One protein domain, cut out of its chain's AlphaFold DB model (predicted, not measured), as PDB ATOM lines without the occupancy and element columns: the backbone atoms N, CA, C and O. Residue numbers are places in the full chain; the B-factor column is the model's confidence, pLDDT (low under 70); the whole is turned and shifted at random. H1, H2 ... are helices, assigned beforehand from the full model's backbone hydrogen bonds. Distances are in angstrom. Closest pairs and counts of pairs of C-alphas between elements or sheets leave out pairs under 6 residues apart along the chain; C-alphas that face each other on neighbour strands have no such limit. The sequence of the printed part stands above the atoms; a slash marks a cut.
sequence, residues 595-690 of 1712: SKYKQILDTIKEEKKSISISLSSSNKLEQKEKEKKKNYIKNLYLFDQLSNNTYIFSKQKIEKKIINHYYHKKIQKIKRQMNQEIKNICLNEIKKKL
ATOM      1  N   SER A 595     109.475 113.015 109.148       78.38
ATOM      2  CA  SER A 595     108.242 112.314 108.774       78.38
ATOM      3  C   SER A 595     107.582 111.571 109.933       78.38
ATOM      4  O   SER A 595     106.362 111.514 109.989       78.38
ATOM      5  N   LYS A 596     108.368 110.990 110.854       79.73
ATOM      6  CA  LYS A 596     107.836 110.058 111.866       79.73
ATOM      7  C   LYS A 596     108.134 110.440 113.313       79.73
ATOM      8  O   LYS A 596     107.325 110.175 114.195       79.73
ATOM      9  N   TYR A 597     109.299 111.018 113.606       84.60
ATOM     10  CA  TYR A 597     109.772 111.143 114.995       84.60
ATOM     11  C   TYR A 597     109.718 112.553 115.578       84.60
ATOM     12  O   TYR A 597     109.784 112.686 116.801       84.60
ATOM     13  N   LYS A 598     109.630 113.598 114.748       84.09
ATOM     14  CA  LYS A 598     109.619 114.994 115.200       84.09
ATOM     15  C   LYS A 598     108.413 115.256 116.104       84.09
ATOM     16  O   LYS A 598     108.620 115.599 117.263       84.09
ATOM     17  N   GLN A 599     107.206 114.966 115.615       84.57
ATOM     18  CA  GLN A 599     105.956 115.110 116.370       84.57
ATOM     19  C   GLN A 599     106.004 114.333 117.697       84.57
ATOM     20  O   GLN A 599     105.817 114.918 118.756       84.57
ATOM     21  N   ILE A 600     106.399 113.052 117.670       85.81
ATOM     22  CA  ILE A 600     106.512 112.204 118.876       85.81
ATOM     23  C   ILE A 600     107.504 112.780 119.906       85.81
ATOM     24  O   ILE A 600     107.326 112.650 121.116       85.81
ATOM     25  N   LEU A 601     108.613 113.370 119.457       82.69
ATOM     26  CA  LEU A 601     109.608 113.937 120.368       82.69
ATOM     27  C   LEU A 601     109.188 115.292 120.927       82.69
ATOM     28  O   LEU A 601     109.597 115.614 122.045       82.69
ATOM     29  N   ASP A 602     108.441 116.079 120.161       87.10
ATOM     30  CA  ASP A 602     107.955 117.384 120.591       87.10
ATOM     31  C   ASP A 602     106.806 117.225 121.598       87.10
ATOM     32  O   ASP A 602     106.916 117.788 122.690       87.10
ATOM     33  N   THR A 603     105.864 116.300 121.369       86.93
ATOM     34  CA  THR A 603     104.826 115.944 122.359       86.93
ATOM     35  C   THR A 603     105.434 115.495 123.689       86.93
ATOM     36  O   THR A 603     105.053 115.971 124.751       86.93
ATOM     37  N   ILE A 604     106.482 114.662 123.675       85.32
ATOM     38  CA  ILE A 604     107.169 114.228 124.908       85.32
ATOM     39  C   ILE A 604     107.868 115.384 125.642       85.32
ATOM     40  O   ILE A 604     107.998 115.358 126.871       85.32
ATOM     41  N   LYS A 605     108.388 116.381 124.916       84.40
ATOM     42  CA  LYS A 605     108.994 117.562 125.552       84.40
ATOM     43  C   LYS A 605     107.924 118.441 126.191       84.40
ATOM     44  O   LYS A 605     108.183 118.964 127.273       84.40
ATOM     45  N   GLU A 606     106.775 118.589 125.546       84.59
ATOM     46  CA  GLU A 606     105.621 119.326 126.067       84.59
ATOM     47  C   GLU A 606     105.029 118.628 127.293       84.59
ATOM     48  O   GLU A 606     104.948 119.257 128.344       84.59
ATOM     49  N   GLU A 607     104.803 117.308 127.233       83.20
ATOM     50  CA  GLU A 607     104.415 116.467 128.381       83.20
ATOM     51  C   GLU A 607     105.365 116.649 129.579       83.20
ATOM     52  O   GLU A 607     104.966 116.671 130.744       83.20
ATOM     53  N   LYS A 608     106.671 116.754 129.313       83.29
ATOM     54  CA  LYS A 608     107.663 116.968 130.367       83.29
ATOM     55  C   LYS A 608     107.555 118.370 130.970       83.29
ATOM     56  O   LYS A 608     107.717 118.500 132.185       83.29
ATOM     57  N   LYS A 609     107.365 119.399 130.136       82.42
ATOM     58  CA  LYS A 609     107.221 120.788 130.589       82.42
ATOM     59  C   LYS A 609     105.961 120.932 131.442       82.42
ATOM     60  O   LYS A 609     106.086 121.415 132.565       82.42
ATOM     61  N   SER A 610     104.822 120.420 130.976       80.01
ATOM     62  CA  SER A 610     103.532 120.516 131.670       80.01
ATOM     63  C   SER A 610     103.538 119.835 133.043       80.01
ATOM     64  O   SER A 610     103.076 120.428 134.006       80.01
ATOM     65  N   ILE A 611     104.153 118.653 133.192       79.51
ATOM     66  CA  ILE A 611     104.275 117.984 134.508       79.51
ATOM     67  C   ILE A 611     105.261 118.703 135.451       79.51
ATOM     68  O   ILE A 611     105.178 118.569 136.673       79.51
ATOM     69  N   SER A 612     106.245 119.426 134.905       71.66
ATOM     70  CA  SER A 612     107.279 120.094 135.710       71.66
ATOM     71  C   SER A 612     106.860 121.445 136.288       71.66
ATOM     72  O   SER A 612     107.509 121.913 137.223       71.66
ATOM     73  N   ILE A 613     105.822 122.056 135.722       65.82
ATOM     74  CA  ILE A 613     105.326 123.381 136.077       65.82
ATOM     75  C   ILE A 613     104.131 123.211 137.024       65.82
ATOM     76  O   ILE A 613     103.123 122.622 136.654       65.82
ATOM     77  N   SER A 614     104.251 123.707 138.254       53.22
ATOM     78  CA  SER A 614     103.134 123.873 139.191       53.22
ATOM     79  C   SER A 614     102.512 125.252 138.950       53.22
ATOM     80  O   SER A 614     102.972 126.222 139.546       53.22
ATOM     81  N   LEU A 615     101.561 125.374 138.021       46.98
ATOM     82  CA  LEU A 615     100.874 126.646 137.743       46.98
ATOM     83  C   LEU A 615      99.360 126.514 137.923       46.98
ATOM     84  O   LEU A 615      98.761 125.497 137.575       46.98
ATOM     85  N   SER A 616      98.789 127.589 138.458       51.97
ATOM     86  CA  SER A 616      97.398 127.881 138.815       51.97
ATOM     87  C   SER A 616      96.461 128.028 137.606       51.97
ATOM     88  O   SER A 616      95.741 129.013 137.484       51.97
ATOM     89  N   SER A 617      96.478 127.075 136.673       51.55
ATOM     90  CA  SER A 617      95.543 127.060 135.538       51.55
ATOM     91  C   SER A 617      94.193 126.452 135.945       51.55
ATOM     92  O   SER A 617      94.168 125.352 136.498       51.55
ATOM     93  N   SER A 618      93.096 127.131 135.610       58.76
ATOM     94  CA  SER A 618      91.696 126.929 136.033       58.76
ATOM     95  C   SER A 618      91.034 125.573 135.702       58.76
ATOM     96  O   SER A 618      89.977 125.265 136.252       58.76
ATOM     97  N   ASN A 619      91.640 124.706 134.883       64.27
ATOM     98  CA  ASN A 619      91.044 123.417 134.500       64.27
ATOM     99  C   ASN A 619      91.344 122.289 135.511       64.27
ATOM    100  O   ASN A 619      92.363 121.596 135.414       64.27
ATOM    101  N   LYS A 620      90.416 122.049 136.453       71.24
ATOM    102  CA  LYS A 620      90.500 120.983 137.482       71.24
ATOM    103  C   LYS A 620      90.718 119.570 136.902       71.24
ATOM    104  O   LYS A 620      91.429 118.767 137.507       71.24
ATOM    105  N   LEU A 621      90.134 119.253 135.741       71.73
ATOM    106  CA  LEU A 621      90.246 117.935 135.088       71.73
ATOM    107  C   LEU A 621      91.678 117.633 134.614       71.73
ATOM    108  O   LEU A 621      92.249 116.608 134.988       71.73
ATOM    109  N   GLU A 622      92.307 118.563 133.891       69.65
ATOM    110  CA  GLU A 622      93.692 118.403 133.426       69.65
ATOM    111  C   GLU A 622      94.692 118.279 134.582       69.65
ATOM    112  O   GLU A 622      95.691 117.562 134.478       69.65
ATOM    113  N   GLN A 623      94.458 118.991 135.689       69.79
ATOM    114  CA  GLN A 623      95.306 118.878 136.875       69.79
ATOM    115  C   GLN A 623      95.224 117.474 137.481       69.79
ATOM    116  O   GLN A 623      96.273 116.884 137.750       69.79
ATOM    117  N   LYS A 624      94.016 116.899 137.606       75.54
ATOM    118  CA  LYS A 624      93.828 115.526 138.107       75.54
ATOM    119  C   LYS A 624      94.585 114.504 137.259       75.54
ATOM    120  O   LYS A 624      95.238 113.618 137.809       75.54
ATOM    121  N   GLU A 625      94.562 114.621 135.935       77.63
ATOM    122  CA  GLU A 625      95.326 113.722 135.058       77.63
ATOM    123  C   GLU A 625      96.843 113.912 135.173       77.63
ATOM    124  O   GLU A 625      97.598 112.935 135.274       77.63
ATOM    125  N   LYS A 626      97.308 115.169 135.204       77.81
ATOM    126  CA  LYS A 626      98.730 115.505 135.385       77.81
ATOM    127  C   LYS A 626      99.246 114.963 136.720       77.81
ATOM    128  O   LYS A 626     100.338 114.388 136.759       77.81
ATOM    129  N   GLU A 627      98.460 115.070 137.789       80.01
ATOM    130  CA  GLU A 627      98.774 114.498 139.099       80.01
ATOM    131  C   GLU A 627      98.750 112.971 139.099       80.01
ATOM    132  O   GLU A 627      99.723 112.369 139.555       80.01
ATOM    133  N   LYS A 628      97.727 112.326 138.518       84.12
ATOM    134  CA  LYS A 628      97.682 110.860 138.355       84.12
ATOM    135  C   LYS A 628      98.945 110.342 137.661       84.12
ATOM    136  O   LYS A 628      99.591 109.411 138.146       84.12
ATOM    137  N   LYS A 629      99.370 110.984 136.568       82.56
ATOM    138  CA  LYS A 629     100.579 110.608 135.810       82.56
ATOM    139  C   LYS A 629     101.864 110.882 136.595       82.56
ATOM    140  O   LYS A 629     102.796 110.074 136.568       82.56
ATOM    141  N   LYS A 630     101.926 111.992 137.333       84.17
ATOM    142  CA  LYS A 630     103.044 112.327 138.229       84.17
ATOM    143  C   LYS A 630     103.169 111.312 139.373       84.17
ATOM    144  O   LYS A 630     104.280 110.855 139.643       84.17
ATOM    145  N   ASN A 631     102.054 110.898 139.971       84.95
ATOM    146  CA  ASN A 631     101.992 109.872 141.014       84.95
ATOM    147  C   ASN A 631     102.362 108.489 140.468       84.95
ATOM    148  O   ASN A 631     103.189 107.801 141.061       84.95
ATOM    149  N   TYR A 632     101.892 108.133 139.272       89.00
ATOM    150  CA  TYR A 632     102.335 106.928 138.569       89.00
ATOM    151  C   TYR A 632     103.863 106.892 138.386       89.00
ATOM    152  O   TYR A 632     104.508 105.888 138.698       89.00
ATOM    153  N   ILE A 633     104.473 108.001 137.943       86.51
ATOM    154  CA  ILE A 633     105.934 108.104 137.800       86.51
ATOM    155  C   ILE A 633     106.633 107.989 139.165       86.51
ATOM    156  O   ILE A 633     107.664 107.324 139.254       86.51
ATOM    157  N   LYS A 634     106.104 108.609 140.229       84.28
ATOM    158  CA  LYS A 634     106.661 108.497 141.590       84.28
ATOM    159  C   LYS A 634     106.663 107.052 142.089       84.28
ATOM    160  O   LYS A 634     107.706 106.573 142.542       84.28
ATOM    161  N   ASN A 635     105.548 106.345 141.917       86.08
ATOM    162  CA  ASN A 635     105.383 104.955 142.346       86.08
ATOM    163  C   ASN A 635     106.345 104.019 141.601       86.08
ATOM    164  O   ASN A 635     107.017 103.193 142.217       86.08
ATOM    165  N   LEU A 636     106.529 104.229 140.291       84.10
ATOM    166  CA  LEU A 636     107.494 103.496 139.453       84.10
ATOM    167  C   LEU A 636     108.947 103.560 139.960       84.10
ATOM    168  O   LEU A 636     109.752 102.682 139.645       84.10
ATOM    169  N   TYR A 637     109.302 104.614 140.698       84.40
ATOM    170  CA  TYR A 637     110.643 104.841 141.239       84.40
ATOM    171  C   TYR A 637     110.738 104.644 142.754       84.40
ATOM    172  O   TYR A 637     111.793 104.946 143.311       84.40
ATOM    173  N   LEU A 638     109.685 104.129 143.405       84.20
ATOM    174  CA  LEU A 638     109.615 103.962 144.863       84.20
ATOM    175  C   LEU A 638     109.960 105.278 145.584       84.20
ATOM    176  O   LEU A 638     110.827 105.318 146.461       84.20
ATOM    177  N   PHE A 639     109.333 106.379 145.144       82.16
ATOM    178  CA  PHE A 639     109.648 107.725 145.624       82.16
ATOM    179  C   PHE A 639     109.616 107.821 147.149       82.16
ATOM    180  O   PHE A 639     110.549 108.387 147.709       82.16
ATOM    181  N   ASP A 640     108.635 107.210 147.813       79.03
ATOM    182  CA  ASP A 640     108.490 107.298 149.269       79.03
ATOM    183  C   ASP A 640     109.698 106.701 150.001       79.03
ATOM    184  O   ASP A 640     110.306 107.372 150.838       79.03
ATOM    185  N   GLN A 641     110.169 105.520 149.578       78.31
ATOM    186  CA  GLN A 641     111.376 104.879 150.122       78.31
ATOM    187  C   GLN A 641     112.646 105.713 149.886       78.31
ATOM    188  O   GLN A 641     113.538 105.773 150.737       78.31
ATOM    189  N   LEU A 642     112.754 106.369 148.724       71.62
ATOM    190  CA  LEU A 642     113.872 107.268 148.425       71.62
ATOM    191  C   LEU A 642     113.791 108.565 149.235       71.62
ATOM    192  O   LEU A 642     114.825 109.089 149.651       71.62
ATOM    193  N   SER A 643     112.576 109.068 149.451       72.49
ATOM    194  CA  SER A 643     112.298 110.320 150.146       72.49
ATOM    195  C   SER A 643     112.593 110.224 151.641       72.49
ATOM    196  O   SER A 643     113.000 111.224 152.217       72.49
ATOM    197  N   ASN A 644     112.489 109.030 152.237       71.21
ATOM    198  CA  ASN A 644     112.812 108.789 153.648       71.21
ATOM    199  C   ASN A 644     114.312 108.960 153.957       71.21
ATOM    200  O   ASN A 644     114.690 109.227 155.092       71.21
ATOM    201  N   ASN A 645     115.186 108.891 152.947       60.94
ATOM    202  CA  ASN A 645     116.624 109.133 153.094       60.94
ATOM    203  C   ASN A 645     116.984 110.617 152.846       60.94
ATOM    204  O   ASN A 645     117.831 110.935 152.002       60.94
ATOM    205  N   THR A 646     116.334 111.541 153.567       49.33
ATOM    206  CA  THR A 646     116.419 113.003 153.346       49.33
ATOM    207  C   THR A 646     117.794 113.620 153.611       49.33
ATOM    208  O   THR A 646     118.093 114.682 153.064       49.33
ATOM    209  N   TYR A 647     118.672 112.963 154.377       62.40
ATOM    210  CA  TYR A 647     119.971 113.524 154.779       62.40
ATOM    211  C   TYR A 647     120.942 113.813 153.612       62.40
ATOM    212  O   TYR A 647     121.974 114.451 153.815       62.40
ATOM    213  N   ILE A 648     120.644 113.361 152.384       53.60
ATOM    214  CA  ILE A 648     121.477 113.605 151.191       53.60
ATOM    215  C   ILE A 648     120.827 114.601 150.209       53.60
ATOM    216  O   ILE A 648     121.535 115.408 149.602       53.60
ATOM    217  N   PHE A 649     119.501 114.567 150.017       57.13
ATOM    218  CA  PHE A 649     118.782 115.419 149.058       57.13
ATOM    219  C   PHE A 649     117.359 115.740 149.541       57.13
ATOM    220  O   PHE A 649     116.679 114.872 150.077       57.13
ATOM    221  N   SER A 650     116.868 116.958 149.270       76.52
ATOM    222  CA  SER A 650     115.475 117.326 149.563       76.52
ATOM    223  C   SER A 650     114.476 116.550 148.690       76.52
ATOM    224  O   SER A 650     114.772 116.250 147.525       76.52
ATOM    225  N   LYS A 651     113.270 116.276 149.219       78.51
ATOM    226  CA  LYS A 651     112.199 115.536 148.516       78.51
ATOM    227  C   LYS A 651     111.915 116.108 147.116       78.51
ATOM    228  O   LYS A 651     111.953 115.371 146.132       78.51
ATOM    229  N   GLN A 652     111.791 117.435 147.000       79.12
ATOM    230  CA  GLN A 652     111.589 118.136 145.721       79.12
ATOM    231  C   GLN A 652     112.733 117.913 144.710       79.12
ATOM    232  O   GLN A 652     112.504 117.749 143.508       79.12
ATOM    233  N   LYS A 653     113.997 117.874 145.168       77.38
ATOM    234  CA  LYS A 653     115.153 117.606 144.288       77.38
ATOM    235  C   LYS A 653     115.137 116.167 143.771       77.38
ATOM    236  O   LYS A 653     115.476 115.951 142.604       77.38
ATOM    237  N   ILE A 654     114.755 115.203 144.611       77.46
ATOM    238  CA  ILE A 654     114.617 113.788 144.232       77.46
ATOM    239  C   ILE A 654     113.513 113.640 143.179       77.46
ATOM    240  O   ILE A 654     113.752 113.063 142.117       77.46
ATOM    241  N   GLU A 655     112.354 114.250 143.413       81.72
ATOM    242  CA  GLU A 655     111.209 114.235 142.500       81.72
ATOM    243  C   GLU A 655     111.562 114.810 141.121       81.72
ATOM    244  O   GLU A 655     111.408 114.142 140.092       81.72
ATOM    245  N   LYS A 656     112.164 116.009 141.082       82.32
ATOM    246  CA  LYS A 656     112.622 116.635 139.830       82.32
ATOM    247  C   LYS A 656     113.631 115.753 139.089       82.32
ATOM    248  O   LYS A 656     113.650 115.734 137.854       82.32
ATOM    249  N   LYS A 657     114.499 115.018 139.797       81.26
ATOM    250  CA  LYS A 657     115.458 114.080 139.182       81.26
ATOM    251  C   LYS A 657     114.772 112.837 138.615       81.26
ATOM    252  O   LYS A 657     115.166 112.414 137.527       81.26
ATOM    253  N   ILE A 658     113.761 112.299 139.294       84.48
ATOM    254  CA  ILE A 658     112.969 111.151 138.834       84.48
ATOM    255  C   ILE A 658     112.223 111.494 137.543       84.48
ATOM    256  O   ILE A 658     112.424 110.810 136.537       84.48
ATOM    257  N   ILE A 659     111.475 112.603 137.520       84.44
ATOM    258  CA  ILE A 659     110.729 113.056 136.330       84.44
ATOM    259  C   ILE A 659     111.686 113.257 135.147       84.44
ATOM    260  O   ILE A 659     111.473 112.739 134.048       84.44
ATOM    261  N   ASN A 660     112.813 113.942 135.375       85.13
ATOM    262  CA  ASN A 660     113.834 114.128 134.344       85.13
ATOM    263  C   ASN A 660     114.393 112.802 133.813       85.13
ATOM    264  O   ASN A 660     114.628 112.671 132.610       85.13
ATOM    265  N   HIS A 661     114.631 111.829 134.691       85.41
ATOM    266  CA  HIS A 661     115.189 110.539 134.313       85.41
ATOM    267  C   HIS A 661     114.178 109.660 133.556       85.41
ATOM    268  O   HIS A 661     114.574 109.021 132.577       85.41
ATOM    269  N   TYR A 662     112.895 109.681 133.935       86.87
ATOM    270  CA  TYR A 662     111.809 108.996 133.224       86.87
ATOM    271  C   TYR A 662     111.715 109.467 131.766       86.87
ATOM    272  O   TYR A 662     111.891 108.676 130.833       86.87
ATOM    273  N   TYR A 663     111.572 110.778 131.551       86.99
ATOM    274  CA  TYR A 663     111.475 111.343 130.203       86.99
ATOM    275  C   TYR A 663     112.765 111.175 129.394       86.99
ATOM    276  O   TYR A 663     112.724 110.901 128.194       86.99
ATOM    277  N   HIS A 664     113.932 111.246 130.041       79.80
ATOM    278  CA  HIS A 664     115.197 110.949 129.374       79.80
ATOM    279  C   HIS A 664     115.273 109.486 128.898       79.80
ATOM    280  O   HIS A 664     115.744 109.231 127.788       79.80
ATOM    281  N   LYS A 665     114.785 108.517 129.689       77.33
ATOM    282  CA  LYS A 665     114.662 107.112 129.260       77.33
ATOM    283  C   LYS A 665     113.673 106.952 128.097       77.33
ATOM    284  O   LYS A 665     114.012 106.252 127.140       77.33
ATOM    285  N   LYS A 666     112.514 107.626 128.136       83.16
ATOM    286  CA  LYS A 666     111.500 107.621 127.055       83.16
ATOM    287  C   LYS A 666     112.103 108.129 125.733       83.16
ATOM    288  O   LYS A 666     112.093 107.410 124.736       83.16
ATOM    289  N   ILE A 667     112.784 109.281 125.757       80.54
ATOM    290  CA  ILE A 667     113.496 109.845 124.592       80.54
ATOM    291  C   ILE A 667     114.607 108.905 124.095       80.54
ATOM    292  O   ILE A 667     114.789 108.731 122.888       80.54
ATOM    293  N   GLN A 668     115.369 108.275 124.997       75.52
ATOM    294  CA  GLN A 668     116.398 107.311 124.596       75.52
ATOM    295  C   GLN A 668     115.817 106.076 123.898       75.52
ATOM    296  O   GLN A 668     116.461 105.565 122.980       75.52
ATOM    297  N   LYS A 669     114.631 105.596 124.298       76.65
ATOM    298  CA  LYS A 669     113.942 104.474 123.638       76.65
ATOM    299  C   LYS A 669     113.600 104.825 122.185       76.65
ATOM    300  O   LYS A 669     113.978 104.076 121.289       76.65
ATOM    301  N   ILE A 670     113.036 106.009 121.952       77.69
ATOM    302  CA  ILE A 670     112.689 106.500 120.608       77.69
ATOM    303  C   ILE A 670     113.934 106.688 119.738       77.69
ATOM    304  O   ILE A 670     113.999 106.204 118.612       77.69
ATOM    305  N   LYS A 671     114.996 107.297 120.283       73.06
ATOM    306  CA  LYS A 671     116.273 107.430 119.562       73.06
ATOM    307  C   LYS A 671     116.860 106.077 119.151       73.06
ATOM    308  O   LYS A 671     117.542 105.990 118.131       73.06
ATOM    309  N   ARG A 672     116.651 105.018 119.940       69.78
ATOM    310  CA  ARG A 672     117.094 103.660 119.582       69.78
ATOM    311  C   ARG A 672     116.262 103.080 118.439       69.78
ATOM    312  O   ARG A 672     116.873 102.522 117.535       69.78
ATOM    313  N   GLN A 673     114.939 103.256 118.461       76.64
ATOM    314  CA  GLN A 673     114.037 102.824 117.383       76.64
ATOM    315  C   GLN A 673     114.387 103.513 116.059       76.64
ATOM    316  O   GLN A 673     114.686 102.837 115.078       76.64
ATOM    317  N   MET A 674     114.530 104.839 116.072       72.69
ATOM    318  CA  MET A 674     114.937 105.610 114.895       72.69
ATOM    319  C   MET A 674     116.286 105.131 114.327       72.69
ATOM    320  O   MET A 674     116.424 104.887 113.131       72.69
ATOM    321  N   ASN A 675     117.296 104.912 115.180       67.78
ATOM    322  CA  ASN A 675     118.597 104.389 114.739       67.78
ATOM    323  C   ASN A 675     118.520 102.958 114.176       67.78
ATOM    324  O   ASN A 675     119.327 102.601 113.315       67.78
ATOM    325  N   GLN A 676     117.606 102.125 114.681       73.12
ATOM    326  CA  GLN A 676     117.369 100.783 114.151       73.12
ATOM    327  C   GLN A 676     116.734 100.848 112.762       73.12
ATOM    328  O   GLN A 676     117.216 100.158 111.868       73.12
ATOM    329  N   GLU A 677     115.742 101.713 112.552       75.10
ATOM    330  CA  GLU A 677     115.114 101.909 111.241       75.10
ATOM    331  C   GLU A 677     116.120 102.414 110.204       75.10
ATOM    332  O   GLU A 677     116.268 101.811 109.143       75.10
ATOM    333  N   ILE A 678     116.916 103.433 110.544       67.77
ATOM    334  CA  ILE A 678     117.977 103.933 109.659       67.77
ATOM    335  C   ILE A 678     118.979 102.824 109.325       67.77
ATOM    336  O   ILE A 678     119.387 102.667 108.173       67.77
ATOM    337  N   LYS A 679     119.381 102.031 110.325       69.81
ATOM    338  CA  LYS A 679     120.271 100.888 110.106       69.81
ATOM    339  C   LYS A 679     119.630  99.880 109.150       69.81
ATOM    340  O   LYS A 679     120.326  99.407 108.258       69.81
ATOM    341  N   ASN A 680     118.346  99.567 109.304       77.70
ATOM    342  CA  ASN A 680     117.630  98.625 108.443       77.70
ATOM    343  C   ASN A 680     117.544  99.132 107.002       77.70
ATOM    344  O   ASN A 680     117.864  98.380 106.087       77.70
ATOM    345  N   ILE A 681     117.243 100.416 106.796       74.94
ATOM    346  CA  ILE A 681     117.240 101.043 105.467       74.94
ATOM    347  C   ILE A 681     118.621 100.932 104.823       74.94
ATOM    348  O   ILE A 681     118.750 100.485 103.687       74.94
ATOM    349  N   CYS A 682     119.686 101.235 105.569       68.63
ATOM    350  CA  CYS A 682     121.047 101.115 105.050       68.63
ATOM    351  C   CYS A 682     121.430  99.670 104.709       68.63
ATOM    352  O   CYS A 682     122.148  99.436 103.741       68.63
ATOM    353  N   LEU A 683     120.974  98.695 105.499       79.07
ATOM    354  CA  LEU A 683     121.191  97.279 105.204       79.07
ATOM    355  C   LEU A 683     120.395  96.839 103.968       79.07
ATOM    356  O   LEU A 683     120.936  96.091 103.161       79.07
ATOM    357  N   ASN A 684     119.174  97.338 103.781       83.15
ATOM    358  CA  ASN A 684     118.366  97.073 102.590       83.15
ATOM    359  C   ASN A 684     119.015  97.660 101.330       83.15
ATOM    360  O   ASN A 684     119.099  96.980 100.313       83.15
ATOM    361  N   GLU A 685     119.579  98.863 101.413       79.33
ATOM    362  CA  GLU A 685     120.349  99.465 100.317       79.33
ATOM    363  C   GLU A 685     121.618  98.666  99.978       79.33
ATOM    364  O   GLU A 685     121.995  98.547  98.813       79.33
ATOM    365  N   ILE A 686     122.280  98.073 100.979       79.86
ATOM    366  CA  ILE A 686     123.383  97.132 100.738       79.86
ATOM    367  C   ILE A 686     122.857  95.867 100.052       79.86
ATOM    368  O   ILE A 686     123.483  95.394  99.108       79.86
ATOM    369  N   LYS A 687     121.711  95.337 100.505       88.62
ATOM    370  CA  LYS A 687     121.080  94.135  99.948       88.62
ATOM    371  C   LYS A 687     120.774  94.311  98.459       88.62
ATOM    372  O   LYS A 687     121.206  93.471  97.682       88.62
ATOM    373  N   LYS A 688     120.155  95.427  98.056       88.76
ATOM    374  CA  LYS A 688     119.813  95.734  96.650       88.76
ATOM    375  C   LYS A 688     121.013  95.713  95.691       88.76
ATOM    376  O   LYS A 688     120.847  95.442  94.511       88.76
ATOM    377  N   LYS A 689     122.226  95.992  96.182       86.26
ATOM    378  CA  LYS A 689     123.461  96.010  95.373       86.26
ATOM    379  C   LYS A 689     124.145  94.648  95.232       86.26
ATOM    380  O   LYS A 689     125.166  94.546  94.556       86.26
ATOM    381  N   LEU A 690     123.659  93.620  95.922       90.54
ATOM    382  CA  LEU A 690     124.191  92.261  95.816       90.54
ATOM    383  C   LEU A 690     123.513  91.510  94.655       90.54
ATOM    384  O   LEU A 690     122.445  91.917  94.218       90.54
TER     385      LEU A 690
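What this domain is: This is residues 595 to 690 of the 1712 residues of the protein "DNA helicase, putative" of Plasmodium falciparum (isolate 3D7) (UniProt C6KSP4). Long helix H4 and shorter H1 run side by side, opposite ways, while H2 crosses both near one end and little H3 packs on the beginning of H4. Residues 675 to 690, of which 675 to 688 belong to H4, stick out at one end; without them and residues 616 to 622, which also stand free, the body spans 47 by 27 by 16 A. The printed part has 96 residues, four named helices, H1 to H4, and no named strand: all helix, only just extended, close to loose, radius of gyration of the C-alphas 18.9 A, spans 61 by 36 by 16 A.

Where its parts are: H4, residues 651 to 688, runs 56.0 A from C-alpha 651 at (112.199, 115.536, 148.516). H1, residues 595 to 612, 28.1 A, begins at (108.242, 112.314, 108.774). H2 is residues 620 to 636, 24.5 A; H3, residues 639 to 643.

How they stand to each other: The hub H4 touches H1 with residues 656 to 674 alone, closest C-alphas Lys 608 and Tyr 663, 6.8 A, at a shallow tilt of 4 degrees. H2 touches H4, about perpendicular at 81 degrees, closest C-alphas Ile 633 and Ile 659, 7.0 A. In H2, H3 and H4 every O i to N i+4 pair is within hydrogen-bond range, in H1 12 of 14.

The domain as a whole: The printed part has no cut; no link is long. Residues 613 to 619 are among those under pLDDT 70.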